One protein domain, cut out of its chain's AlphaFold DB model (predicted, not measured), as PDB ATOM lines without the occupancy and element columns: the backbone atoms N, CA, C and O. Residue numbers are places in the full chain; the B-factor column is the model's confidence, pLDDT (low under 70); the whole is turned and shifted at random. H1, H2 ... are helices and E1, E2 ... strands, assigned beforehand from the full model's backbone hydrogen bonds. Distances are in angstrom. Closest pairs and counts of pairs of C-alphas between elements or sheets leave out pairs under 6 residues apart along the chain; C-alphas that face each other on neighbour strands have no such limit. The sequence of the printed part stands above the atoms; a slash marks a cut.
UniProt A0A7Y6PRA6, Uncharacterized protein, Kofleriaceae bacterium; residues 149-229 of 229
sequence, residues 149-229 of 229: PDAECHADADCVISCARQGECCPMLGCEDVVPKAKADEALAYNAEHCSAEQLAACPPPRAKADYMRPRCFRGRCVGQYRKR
ATOM      1  N   PRO A 149     -20.119 -22.315  -4.399       75.50
ATOM      2  CA  PRO A 149     -18.658 -22.360  -4.263       75.50
ATOM      3  C   PRO A 149     -18.186 -22.583  -2.817       75.50
ATOM      4  O   PRO A 149     -17.051 -22.994  -2.600       75.50
ATOM      5  N   ASP A 150     -19.056 -22.326  -1.842       79.31
ATOM      6  CA  ASP A 150     -18.899 -22.575  -0.409       79.31
ATOM      7  C   ASP A 150     -19.577 -23.880   0.052       79.31
ATOM      8  O   ASP A 150     -19.864 -24.048   1.238       79.31
ATOM      9  N   ALA A 151     -19.853 -24.811  -0.869       82.62
ATOM     10  CA  ALA A 151     -20.391 -26.123  -0.534       82.62
ATOM     11  C   ALA A 151     -19.490 -26.858   0.470       82.62
ATOM     12  O   ALA A 151     -18.283 -26.990   0.287       82.62
ATOM     13  N   GLU A 152     -20.110 -27.397   1.517       89.19
ATOM     14  CA  GLU A 152     -19.422 -28.147   2.565       89.19
ATOM     15  C   GLU A 152     -19.167 -29.613   2.173       89.19
ATOM     16  O   GLU A 152     -18.426 -30.319   2.854       89.19
ATOM     17  N   CYS A 153     -19.798 -30.086   1.094       90.62
ATOM     18  CA  CYS A 153     -19.644 -31.433   0.555       90.62
ATOM     19  C   CYS A 153     -19.859 -31.453  -0.963       90.62
ATOM     20  O   CYS A 153     -20.598 -30.629  -1.510       90.62
ATOM     21  N   HIS A 154     -19.271 -32.442  -1.633       87.25
ATOM     22  CA  HIS A 154     -19.461 -32.719  -3.059       87.25
ATOM     23  C   HIS A 154     -20.026 -34.121  -3.321       87.25
ATOM     24  O   HIS A 154     -20.690 -34.335  -4.335       87.25
ATOM     25  N   ALA A 155     -19.807 -35.064  -2.406       86.44
ATOM     26  CA  ALA A 155     -20.312 -36.428  -2.461       86.44
ATOM     27  C   ALA A 155     -20.779 -36.911  -1.080       86.44
ATOM     28  O   ALA A 155     -20.363 -36.392  -0.048       86.44
ATOM     29  N   ASP A 156     -21.603 -37.967  -1.045       88.56
ATOM     30  CA  ASP A 156     -22.026 -38.624   0.208       88.56
ATOM     31  C   ASP A 156     -20.835 -38.986   1.117       88.56
ATOM     32  O   ASP A 156     -20.958 -38.952   2.338       88.56
ATOM     33  N   ALA A 157     -19.688 -39.334   0.523       90.94
ATOM     34  CA  ALA A 157     -18.471 -39.719   1.239       90.94
ATOM     35  C   ALA A 157     -17.805 -38.560   2.005       90.94
ATOM     36  O   ALA A 157     -16.993 -38.815   2.897       90.94
ATOM     37  N   ASP A 158     -18.169 -37.314   1.696       94.25
ATOM     38  CA  ASP A 158     -17.704 -36.125   2.413       94.25
ATOM     39  C   ASP A 158     -18.502 -35.884   3.700       94.25
ATOM     40  O   ASP A 158     -18.160 -34.998   4.480       94.25
ATOM     41  N   CYS A 159     -19.559 -36.665   3.943       95.75
ATOM     42  CA  CYS A 159     -20.452 -36.519   5.084       95.75
ATOM     43  C   CYS A 159     -20.342 -37.715   6.035       95.75
ATOM     44  O   CYS A 159     -20.341 -38.876   5.621       95.75
ATOM     45  N   VAL A 160     -20.305 -37.436   7.335       96.75
ATOM     46  CA  VAL A 160     -20.220 -38.450   8.397       96.75
ATOM     47  C   VAL A 160     -21.223 -38.154   9.504       96.75
ATOM     48  O   VAL A 160     -21.655 -37.018   9.679       96.75
ATOM     49  N   ILE A 161     -21.591 -39.186  10.260       94.62
ATOM     50  CA  ILE A 161     -22.301 -39.034  11.533       94.62
ATOM     51  C   ILE A 161     -21.244 -38.829  12.617       94.62
ATOM     52  O   ILE A 161     -20.348 -39.668  12.733       94.62
ATOM     53  N   SER A 162     -21.344 -37.754  13.397       92.38
ATOM     54  CA  SER A 162     -20.405 -37.434  14.479       92.38
ATOM     55  C   SER A 162     -21.131 -36.902  15.715       92.38
ATOM     56  O   SER A 162     -22.064 -36.111  15.596       92.38
ATOM     57  N   CYS A 163     -20.670 -37.308  16.902       88.44
ATOM     58  CA  CYS A 163     -21.021 -36.664  18.175       88.44
ATOM     59  C   CYS A 163     -20.070 -35.510  18.527       88.44
ATOM     60  O   CYS A 163     -20.345 -34.740  19.443       88.44
ATOM     61  N   ALA A 164     -18.906 -35.441  17.873       86.31
ATOM     62  CA  ALA A 164     -17.861 -34.502  18.245       86.31
ATOM     63  C   ALA A 164     -18.227 -33.092  17.779       86.31
ATOM     64  O   ALA A 164     -18.420 -32.849  16.586       86.31
ATOM     65  N   ARG A 165     -18.259 -32.162  18.731       87.62
ATOM     66  CA  ARG A 165     -18.290 -30.722  18.482       87.62
ATOM     67  C   ARG A 165     -17.046 -30.106  19.099       87.62
ATOM     68  O   ARG A 165     -16.590 -30.539  20.158       87.62
ATOM     69  N   GLN A 166     -16.476 -29.128  18.409       88.62
ATOM     70  CA  GLN A 166     -15.249 -28.482  18.850       88.62
ATOM     71  C   GLN A 166     -15.461 -27.826  20.222       88.62
ATOM     72  O   GLN A 166     -16.328 -26.969  20.374       88.62
ATOM     73  N   GLY A 167     -14.677 -28.240  21.217       85.56
ATOM     74  CA  GLY A 167     -14.754 -27.729  22.589       85.56
ATOM     75  C   GLY A 167     -15.857 -28.345  23.446       85.56
ATOM     76  O   GLY A 167     -15.892 -28.096  24.650       85.56
ATOM     77  N   GLU A 168     -16.715 -29.193  22.877       86.81
ATOM     78  CA  GLU A 168     -17.622 -30.027  23.655       86.81
ATOM     79  C   GLU A 168     -16.979 -31.404  23.831       86.81
ATOM     80  O   GLU A 168     -16.911 -32.205  22.896       86.81
ATOM     81  N   CYS A 169     -16.497 -31.678  25.043       83.19
ATOM     82  CA  CYS A 169     -15.857 -32.937  25.428       83.19
ATOM     83  C   CYS A 169     -16.873 -34.086  25.560       83.19
ATOM     84  O   CYS A 169     -17.043 -34.663  26.631       83.19
ATOM     85  N   CYS A 170     -17.541 -34.378  24.445       78.69
ATOM     86  CA  CYS A 170     -18.633 -35.317  24.248       78.69
ATOM     87  C   CYS A 170     -19.932 -34.991  25.010       78.69
ATOM     88  O   CYS A 170     -20.112 -35.447  26.143       78.69
ATOM     89  N   PRO A 171     -20.879 -34.238  24.413       66.19
ATOM     90  CA  PRO A 171     -22.221 -34.163  24.979       66.19
ATOM     91  C   PRO A 171     -22.845 -35.569  24.957       66.19
ATOM     92  O   PRO A 171     -22.514 -36.381  24.095       66.19
ATOM     93  N   MET A 172     -23.704 -35.871  25.936       64.56
ATOM     94  CA  MET A 172     -24.299 -37.199  26.164       64.56
ATOM     95  C   MET A 172     -24.615 -37.999  24.884       64.56
ATOM     96  O   MET A 172     -25.122 -37.457  23.901       64.56
ATOM     97  N   LEU A 173     -24.395 -39.321  24.949       60.53
ATOM     98  CA  LEU A 173     -24.762 -40.290  23.908       60.53
ATOM     99  C   LEU A 173     -26.189 -40.020  23.389       60.53
ATOM    100  O   LEU A 173     -27.157 -40.166  24.134       60.53
ATOM    101  N   GLY A 174     -26.314 -39.619  22.118       65.69
ATOM    102  CA  GLY A 174     -27.599 -39.313  21.471       65.69
ATOM    103  C   GLY A 174     -27.630 -38.026  20.637       65.69
ATOM    104  O   GLY A 174     -28.542 -37.862  19.833       65.69
ATOM    105  N   CYS A 175     -26.637 -37.140  20.769       75.38
ATOM    106  CA  CYS A 175     -26.516 -35.907  19.974       75.38
ATOM    107  C   CYS A 175     -25.716 -36.110  18.673       75.38
ATOM    108  O   CYS A 175     -24.799 -35.353  18.370       75.38
ATOM    109  N   GLU A 176     -26.022 -37.171  17.929       86.12
ATOM    110  CA  GLU A 176     -25.354 -37.477  16.662       86.12
ATOM    111  C   GLU A 176     -25.889 -36.582  15.540       86.12
ATOM    112  O   GLU A 176     -27.062 -36.676  15.176       86.12
ATOM    113  N   ASP A 177     -25.015 -35.758  14.965       91.06
ATOM    114  CA  ASP A 177     -25.323 -34.912  13.812       91.06
ATOM    115  C   ASP A 177     -24.648 -35.448  12.547       91.06
ATOM    116  O   ASP A 177     -23.644 -36.165  12.593       91.06
ATOM    117  N   VAL A 178     -25.196 -35.074  11.389       94.12
ATOM    118  CA  VAL A 178     -24.542 -35.287  10.097       94.12
ATOM    119  C   VAL A 178     -23.762 -34.036   9.732       94.12
ATOM    120  O   VAL A 178     -24.341 -32.973   9.528       94.12
ATOM    121  N   VAL A 179     -22.444 -34.176   9.647       94.88
ATOM    122  CA  VAL A 179     -21.510 -33.067   9.434       94.88
ATOM    123  C   VAL A 179     -20.534 -33.385   8.300       94.88
ATOM    124  O   VAL A 179     -20.324 -34.561   7.977       94.88
ATOM    125  N   PRO A 180     -19.902 -32.362   7.700       96.12
ATOM    126  CA  PRO A 180     -18.751 -32.562   6.833       96.12
ATOM    127  C   PRO A 180     -17.633 -33.299   7.570       96.12
ATOM    128  O   PRO A 180     -17.313 -32.977   8.717       96.12
ATOM    129  N   LYS A 181     -16.999 -34.256   6.895       95.50
ATOM    130  CA  LYS A 181     -15.910 -35.067   7.446       95.50
ATOM    131  C   LYS A 181     -14.758 -34.206   7.960       95.50
ATOM    132  O   LYS A 181     -14.301 -34.426   9.073       95.50
ATOM    133  N   ALA A 182     -14.371 -33.180   7.202       92.88
ATOM    134  CA  ALA A 182     -13.329 -32.240   7.610       92.88
ATOM    135  C   ALA A 182     -13.645 -31.564   8.959       92.88
ATOM    136  O   ALA A 182     -12.796 -31.538   9.842       92.88
ATOM    137  N   LYS A 183     -14.892 -31.113   9.165       93.75
ATOM    138  CA  LYS A 183     -15.317 -30.500  10.436       93.75
ATOM    139  C   LYS A 183     -15.317 -31.503  11.595       93.75
ATOM    140  O   LYS A 183     -14.987 -31.137  12.719       93.75
ATOM    141  N   ALA A 184     -15.687 -32.761  11.341       93.62
ATOM    142  CA  ALA A 184     -15.595 -33.811  12.355       93.62
ATOM    143  C   ALA A 184     -14.135 -34.075  12.760       93.62
ATOM    144  O   ALA A 184     -13.845 -34.167  13.952       93.62
ATOM    145  N   ASP A 185     -13.224 -34.146  11.786       92.88
ATOM    146  CA  ASP A 185     -11.793 -34.357  12.021       92.88
ATOM    147  C   ASP A 185     -11.173 -33.179  12.802       92.88
ATOM    148  O   ASP A 185     -10.435 -33.396  13.764       92.88
ATOM    149  N   GLU A 186     -11.537 -31.934  12.467       93.88
ATOM    150  CA  GLU A 186     -11.134 -30.723  13.202       93.88
ATOM    151  C   GLU A 186     -11.616 -30.734  14.660       93.88
ATOM    152  O   GLU A 186     -10.835 -30.470  15.578       93.88
ATOM    153  N   ALA A 187     -12.887 -31.080  14.894       92.25
ATOM    154  CA  ALA A 187     -13.448 -31.163  16.240       92.25
ATOM    155  C   ALA A 187     -12.739 -32.226  17.090       92.25
ATOM    156  O   ALA A 187     -12.448 -31.984  18.262       92.25
ATOM    157  N   LEU A 188     -12.427 -33.387  16.507       91.12
ATOM    158  CA  LEU A 188     -11.687 -34.445  17.196       91.12
ATOM    159  C   LEU A 188     -10.256 -34.032  17.530       91.12
ATOM    160  O   LEU A 188      -9.811 -34.287  18.647       91.12
ATOM    161  N   ALA A 189      -9.551 -33.390  16.593       93.06
ATOM    162  CA  ALA A 189      -8.192 -32.907  16.820       93.06
ATOM    163  C   ALA A 189      -8.155 -31.877  17.958       93.06
ATOM    164  O   ALA A 189      -7.377 -32.026  18.897       93.06
ATOM    165  N   TYR A 190      -9.063 -30.898  17.935       94.62
ATOM    166  CA  TYR A 190      -9.189 -29.918  19.012       94.62
ATOM    167  C   TYR A 190      -9.515 -30.591  20.353       94.62
ATOM    168  O   TYR A 190      -8.875 -30.331  21.370       94.62
ATOM    169  N   ASN A 191     -10.486 -31.503  20.375       92.56
ATOM    170  CA  ASN A 191     -10.880 -32.173  21.612       92.56
ATOM    171  C   ASN A 191      -9.752 -33.059  22.166       92.56
ATOM    172  O   ASN A 191      -9.622 -33.164  23.382       92.56
ATOM    173  N   ALA A 192      -8.901 -33.644  21.320       92.44
ATOM    174  CA  ALA A 192      -7.736 -34.408  21.765       92.44
ATOM    175  C   ALA A 192      -6.729 -33.561  22.570       92.44
ATOM    176  O   ALA A 192      -6.051 -34.091  23.448       92.44
ATOM    177  N   GLU A 193      -6.653 -32.256  22.298       96.00
ATOM    178  CA  GLU A 193      -5.780 -31.313  23.008       96.00
ATOM    179  C   GLU A 193      -6.438 -30.710  24.260       96.00
ATOM    180  O   GLU A 193      -5.747 -30.309  25.197       96.00
ATOM    181  N   HIS A 194      -7.772 -30.645  24.287       95.56
ATOM    182  CA  HIS A 194      -8.522 -29.860  25.273       95.56
ATOM    183  C   HIS A 194      -9.410 -30.675  26.225       95.56
ATOM    184  O   HIS A 194      -9.883 -30.128  27.222       95.56
ATOM    185  N   CYS A 195      -9.627 -31.960  25.956       92.62
ATOM    186  CA  CYS A 195     -10.468 -32.838  26.766       92.62
ATOM    187  C   CYS A 195      -9.642 -33.895  27.503       92.62
ATOM    188  O   CYS A 195      -8.542 -34.266  27.093       92.62
ATOM    189  N   SER A 196     -10.189 -34.419  28.600       93.56
ATOM    190  CA  SER A 196      -9.565 -35.540  29.303       93.56
ATOM    191  C   SER A 196      -9.692 -36.838  28.496       93.56
ATOM    192  O   SER A 196     -10.623 -37.020  27.709       93.56
ATOM    193  N   ALA A 197      -8.787 -37.789  28.736       91.19
ATOM    194  CA  ALA A 197      -8.850 -39.106  28.100       91.19
ATOM    195  C   ALA A 197     -10.173 -39.844  28.387       91.19
ATOM    196  O   ALA A 197     -10.684 -40.545  27.519       91.19
ATOM    197  N   GLU A 198     -10.749 -39.659  29.581       89.81
ATOM    198  CA  GLU A 198     -12.044 -40.239  29.956       89.81
ATOM    199  C   GLU A 198     -13.192 -39.643  29.129       89.81
ATOM    200  O   GLU A 198     -14.028 -40.379  28.608       89.81
ATOM    201  N   GLN A 199     -13.194 -38.321  28.933       88.56
ATOM    202  CA  GLN A 199     -14.189 -37.644  28.099       88.56
ATOM    203  C   GLN A 199     -14.076 -38.059  26.627       88.56
ATOM    204  O   GLN A 199     -15.086 -38.282  25.962       88.56
ATOM    205  N   LEU A 200     -12.851 -38.206  26.122       88.12
ATOM    206  CA  LEU A 200     -12.606 -38.667  24.755       88.12
ATOM    207  C   LEU A 200     -13.036 -40.122  24.556       88.12
ATOM    208  O   LEU A 200     -13.614 -40.445  23.522       88.12
ATOM    209  N   ALA A 201     -12.817 -40.987  25.550       87.69
ATOM    210  CA  ALA A 201     -13.236 -42.385  25.499       87.69
ATOM    211  C   ALA A 201     -14.765 -42.556  25.442       87.69
ATOM    212  O   ALA A 201     -15.248 -43.560  24.920       87.69
ATOM    213  N   ALA A 202     -15.530 -41.575  25.934       85.56
ATOM    214  CA  ALA A 202     -16.988 -41.561  25.826       85.56
ATOM    215  C   ALA A 202     -17.492 -41.194  24.416       85.56
ATOM    216  O   ALA A 202     -18.677 -41.375  24.126       85.56
ATOM    217  N   CYS A 203     -16.613 -40.694  23.540       84.56
ATOM    218  CA  CYS A 203     -16.984 -40.200  22.224       84.56
ATOM    219  C   CYS A 203     -16.802 -41.255  21.131       84.56
ATOM    220  O   CYS A 203     -15.671 -41.643  20.830       84.56
ATOM    221  N   PRO A 204     -17.896 -41.735  20.504       87.06
ATOM    222  CA  PRO A 204     -17.771 -42.687  19.417       87.06
ATOM    223  C   PRO A 204     -17.069 -42.031  18.217       87.06
ATOM    224  O   PRO A 204     -17.288 -40.846  17.943       87.06
ATOM    225  N   PRO A 205     -16.250 -42.789  17.468       89.69
ATOM    226  CA  PRO A 205     -15.609 -42.265  16.274       89.69
ATOM    227  C   PRO A 205     -16.656 -41.913  15.201       89.69
ATOM    228  O   PRO A 205     -17.699 -42.579  15.117       89.69
ATOM    229  N   PRO A 206     -16.378 -40.920  14.334       92.94
ATOM    230  CA  PRO A 206     -17.230 -40.596  13.203       92.94
ATOM    231  C   PRO A 206     -17.459 -41.816  12.317       92.94
ATOM    232  O   PRO A 206     -16.551 -42.617  12.075       92.94
ATOM    233  N   ARG A 207     -18.679 -41.954  11.800       94.12
ATOM    234  CA  ARG A 207     -19.078 -43.132  11.018       94.12
ATOM    235  C   ARG A 207     -19.783 -42.759   9.724       94.12
ATOM    236  O   ARG A 207     -20.582 -41.830   9.668       94.12
ATOM    237  N   ALA A 208     -19.534 -43.555   8.687       91.44
ATOM    238  CA  ALA A 208     -20.128 -43.369   7.363       91.44
ATOM    239  C   ALA A 208     -21.607 -43.808   7.277       91.44
ATOM    240  O   ALA A 208     -22.282 -43.518   6.294       91.44
ATOM    241  N   LYS A 209     -22.116 -44.550   8.271       89.62
ATOM    242  CA  LYS A 209     -23.515 -45.002   8.340       89.62
ATOM    243  C   LYS A 209     -23.919 -45.377   9.766       89.62
ATOM    244  O   LYS A 209     -23.073 -45.807  10.547       89.62
ATOM    245  N   ALA A 210     -25.210 -45.274  10.063       88.56
ATOM    246  CA  ALA A 210     -25.876 -45.887  11.211       88.56
ATOM    247  C   ALA A 210     -27.046 -46.755  10.722       88.56
ATOM    248  O   ALA A 210     -27.517 -46.589   9.595       88.56
ATOM    249  N   ASP A 211     -27.562 -47.647  11.569       87.94
ATOM    250  CA  ASP A 211     -28.706 -48.500  11.203       87.94
ATOM    251  C   ASP A 211     -29.968 -47.688  10.878       87.94
ATOM    252  O   ASP A 211     -30.775 -48.080  10.035       87.94
ATOM    253  N   TYR A 212     -30.119 -46.528  11.516       84.50
ATOM    254  CA  TYR A 212     -31.293 -45.668  11.400       84.50
ATOM    255  C   TYR A 212     -31.088 -44.458  10.468       84.50
ATOM    256  O   TYR A 212     -32.062 -43.787  10.123       84.50
ATOM    257  N   MET A 213     -29.852 -44.167  10.041       89.81
ATOM    258  CA  MET A 213     -29.518 -42.960   9.277       89.81
ATOM    259  C   MET A 213     -28.321 -43.175   8.343       89.81
ATOM    260  O   MET A 213     -27.310 -43.774   8.714       89.81
ATOM    261  N   ARG A 214     -28.412 -42.613   7.134       90.75
ATOM    262  CA  ARG A 214     -27.307 -42.499   6.177       90.75
ATOM    263  C   ARG A 214     -26.989 -41.016   5.909       90.75
ATOM    264  O   ARG A 214     -27.892 -40.306   5.469       90.75
ATOM    265  N   PRO A 215     -25.746 -40.547   6.122       92.88
ATOM    266  CA  PRO A 215     -25.299 -39.232   5.664       92.88
ATOM    267  C   PRO A 215     -25.392 -39.111   4.144       92.88
ATOM    268  O   PRO A 215     -25.053 -40.056   3.426       92.88
ATOM    269  N   ARG A 216     -25.843 -37.957   3.658       89.38
ATOM    270  CA  ARG A 216     -25.913 -37.614   2.235       89.38
ATOM    271  C   ARG A 216     -25.357 -36.220   2.016       89.38
ATOM    272  O   ARG A 216     -25.586 -35.341   2.846       89.38
ATOM    273  N   CYS A 217     -24.704 -36.011   0.881       87.56
ATOM    274  CA  CYS A 217     -24.468 -34.656   0.408       87.56
ATOM    275  C   CYS A 217     -25.672 -34.199  -0.414       87.56
ATOM    276  O   CYS A 217     -26.014 -34.821  -1.418       87.56
ATOM    277  N   PHE A 218     -26.327 -33.124   0.016       83.44
ATOM    278  CA  PHE A 218     -27.496 -32.562  -0.647       83.44
ATOM    279  C   PHE A 218     -27.309 -31.060  -0.841       83.44
ATOM    280  O   PHE A 218     -27.225 -30.307   0.129       83.44
ATOM    281  N   ARG A 219     -27.211 -30.629  -2.106       81.25
ATOM    282  CA  ARG A 219     -26.986 -29.222  -2.498       81.25
ATOM    283  C   ARG A 219     -25.831 -28.559  -1.728       81.25
ATOM    284  O   ARG A 219     -25.922 -27.408  -1.311       81.25
ATOM    285  N   GLY A 220     -24.752 -29.311  -1.515       85.62
ATOM    286  CA  GLY A 220     -23.534 -28.814  -0.872       85.62
ATOM    287  C   GLY A 220     -23.606 -28.788   0.647       85.62
ATOM    288  O   GLY A 220     -22.775 -28.153   1.285       85.62
ATOM    289  N   ARG A 221     -24.602 -29.454   1.239       89.88
ATOM    290  CA  ARG A 221     -24.748 -29.599   2.687       89.88
ATOM    291  C   ARG A 221     -24.859 -31.064   3.068       89.88
ATOM    292  O   ARG A 221     -25.530 -31.842   2.393       89.88
ATOM    293  N   CYS A 222     -24.232 -31.428   4.176       92.19
ATOM    294  CA  CYS A 222     -24.389 -32.754   4.749       92.19
ATOM    295  C   CYS A 222     -25.743 -32.854   5.465       92.19
ATOM    296  O   CYS A 222     -26.043 -32.058   6.350       92.19
ATOM    297  N   VAL A 223     -26.573 -33.821   5.067       92.12
ATOM    298  CA  VAL A 223     -27.910 -34.063   5.633       92.12
ATOM    299  C   VAL A 223     -28.095 -35.536   6.000       92.12
ATOM    300  O   VAL A 223     -27.527 -36.430   5.370       92.12
ATOM    301  N   GLY A 224     -28.907 -35.808   7.021       90.00
ATOM    302  CA  GLY A 224     -29.269 -37.169   7.415       90.00
ATOM    303  C   GLY A 224     -30.468 -37.699   6.634       90.00
ATOM    304  O   GLY A 224     -31.568 -37.161   6.735       90.00
ATOM    305  N   GLN A 225     -30.285 -38.794   5.895       86.88
ATOM    306  CA  GLN A 225     -31.383 -39.561   5.310       86.88
ATOM    307  C   GLN A 225     -31.774 -40.696   6.264       86.88
ATOM    308  O   GLN A 225     -31.054 -41.691   6.396       86.88
ATOM    309  N   TYR A 226     -32.913 -40.549   6.939       82.62
ATOM    310  CA  TYR A 226     -33.450 -41.573   7.835       82.62
ATOM    311  C   TYR A 226     -34.029 -42.743   7.037       82.62
ATOM    312  O   TYR A 226     -34.714 -42.546   6.030       82.62
ATOM    313  N   ARG A 227     -33.770 -43.975   7.483       71.25
ATOM    314  CA  ARG A 227     -34.449 -45.150   6.921       71.25
ATOM    315  C   ARG A 227     -35.868 -45.208   7.489       71.25
ATOM    316  O   ARG A 227     -36.022 -45.173   8.709       71.25
ATOM    317  N   LYS A 228     -36.889 -45.310   6.623       58.19
ATOM    318  CA  LYS A 228     -38.232 -45.734   7.060       58.19
ATOM    319  C   LYS A 228     -38.056 -47.122   7.702       58.19
ATOM    320  O   LYS A 228     -37.472 -48.003   7.069       58.19
ATOM    321  N   ARG A 229     -38.426 -47.249   8.979       49.16
ATOM    322  CA  ARG A 229     -38.471 -48.539   9.682       49.16
ATOM    323  C   ARG A 229     -39.694 -49.323   9.246       49.16
ATOM    324  O   ARG A 229     -40.717 -48.662   8.964       49.16
TER     325      ARG A 229
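AT A GLANCE: This is residues 149 to 229 of the 229 residues of an uncharacterized protein of Kofleriaceae bacterium (UniProt A0A7Y6PRA6). Two small strand hairpins, E1 with E2 and E3 with E4, pack together, and helix H1 leads from E2 away to short H2 at the far end. The 81 printed residues hold E1, E2, H1, H2, E3, E4 in chain order; both two-stranded sheets are antiparallel. The class is mixed, with under half of the residues in named elements. The whole is compact, radius of gyration of the C-alphas 12.9 A, and flat, 36 by 36 by 14 A.

HOW THE PARTS SIT: Look first at hairpin E1, residues 159 to 162, and E2, residues 177 to 180: N 160 and O 179 are within hydrogen-bond range, 2.9 A. H1, residues 181 to 194, follows; its closest C-alphas to E1 are Lys 181 and Cys 159, 5.3 A. H2, residues 197 to 201, is close to H1 but not clearly touching: the closest C-alphas, Ala 192 and Leu 200, are 7.1 A apart. In both helices every O i to N i+4 pair is within hydrogen-bond range. In hairpin E3, residues 213 to 218, and E4, residues 221 to 226, N 216 and O 223 are 2.8 A apart, within hydrogen-bond range. The closest C-alphas of E2 and E4, Val 179 and Cys 222, are 5.5 A apart; H1 is apart from E3 and E4.

IN THESE COORDINATES: Find C-alpha 159 at (-20.452, -36.519, 5.084), where E1 begins. H1 runs 20.0 A to C-alpha 194, and E4 15.7 A to C-alpha 226 at (-33.450, -41.573, 7.835).

THE WHOLE: Glu 193 and Arg 229 have the C-alphas farthest apart, 39.3 A. The printed part has no cut; the links E1 to E2 and H2 to E3 are long. The model's pLDDT is under 70 at residues 171 to 174 and 228 to 229.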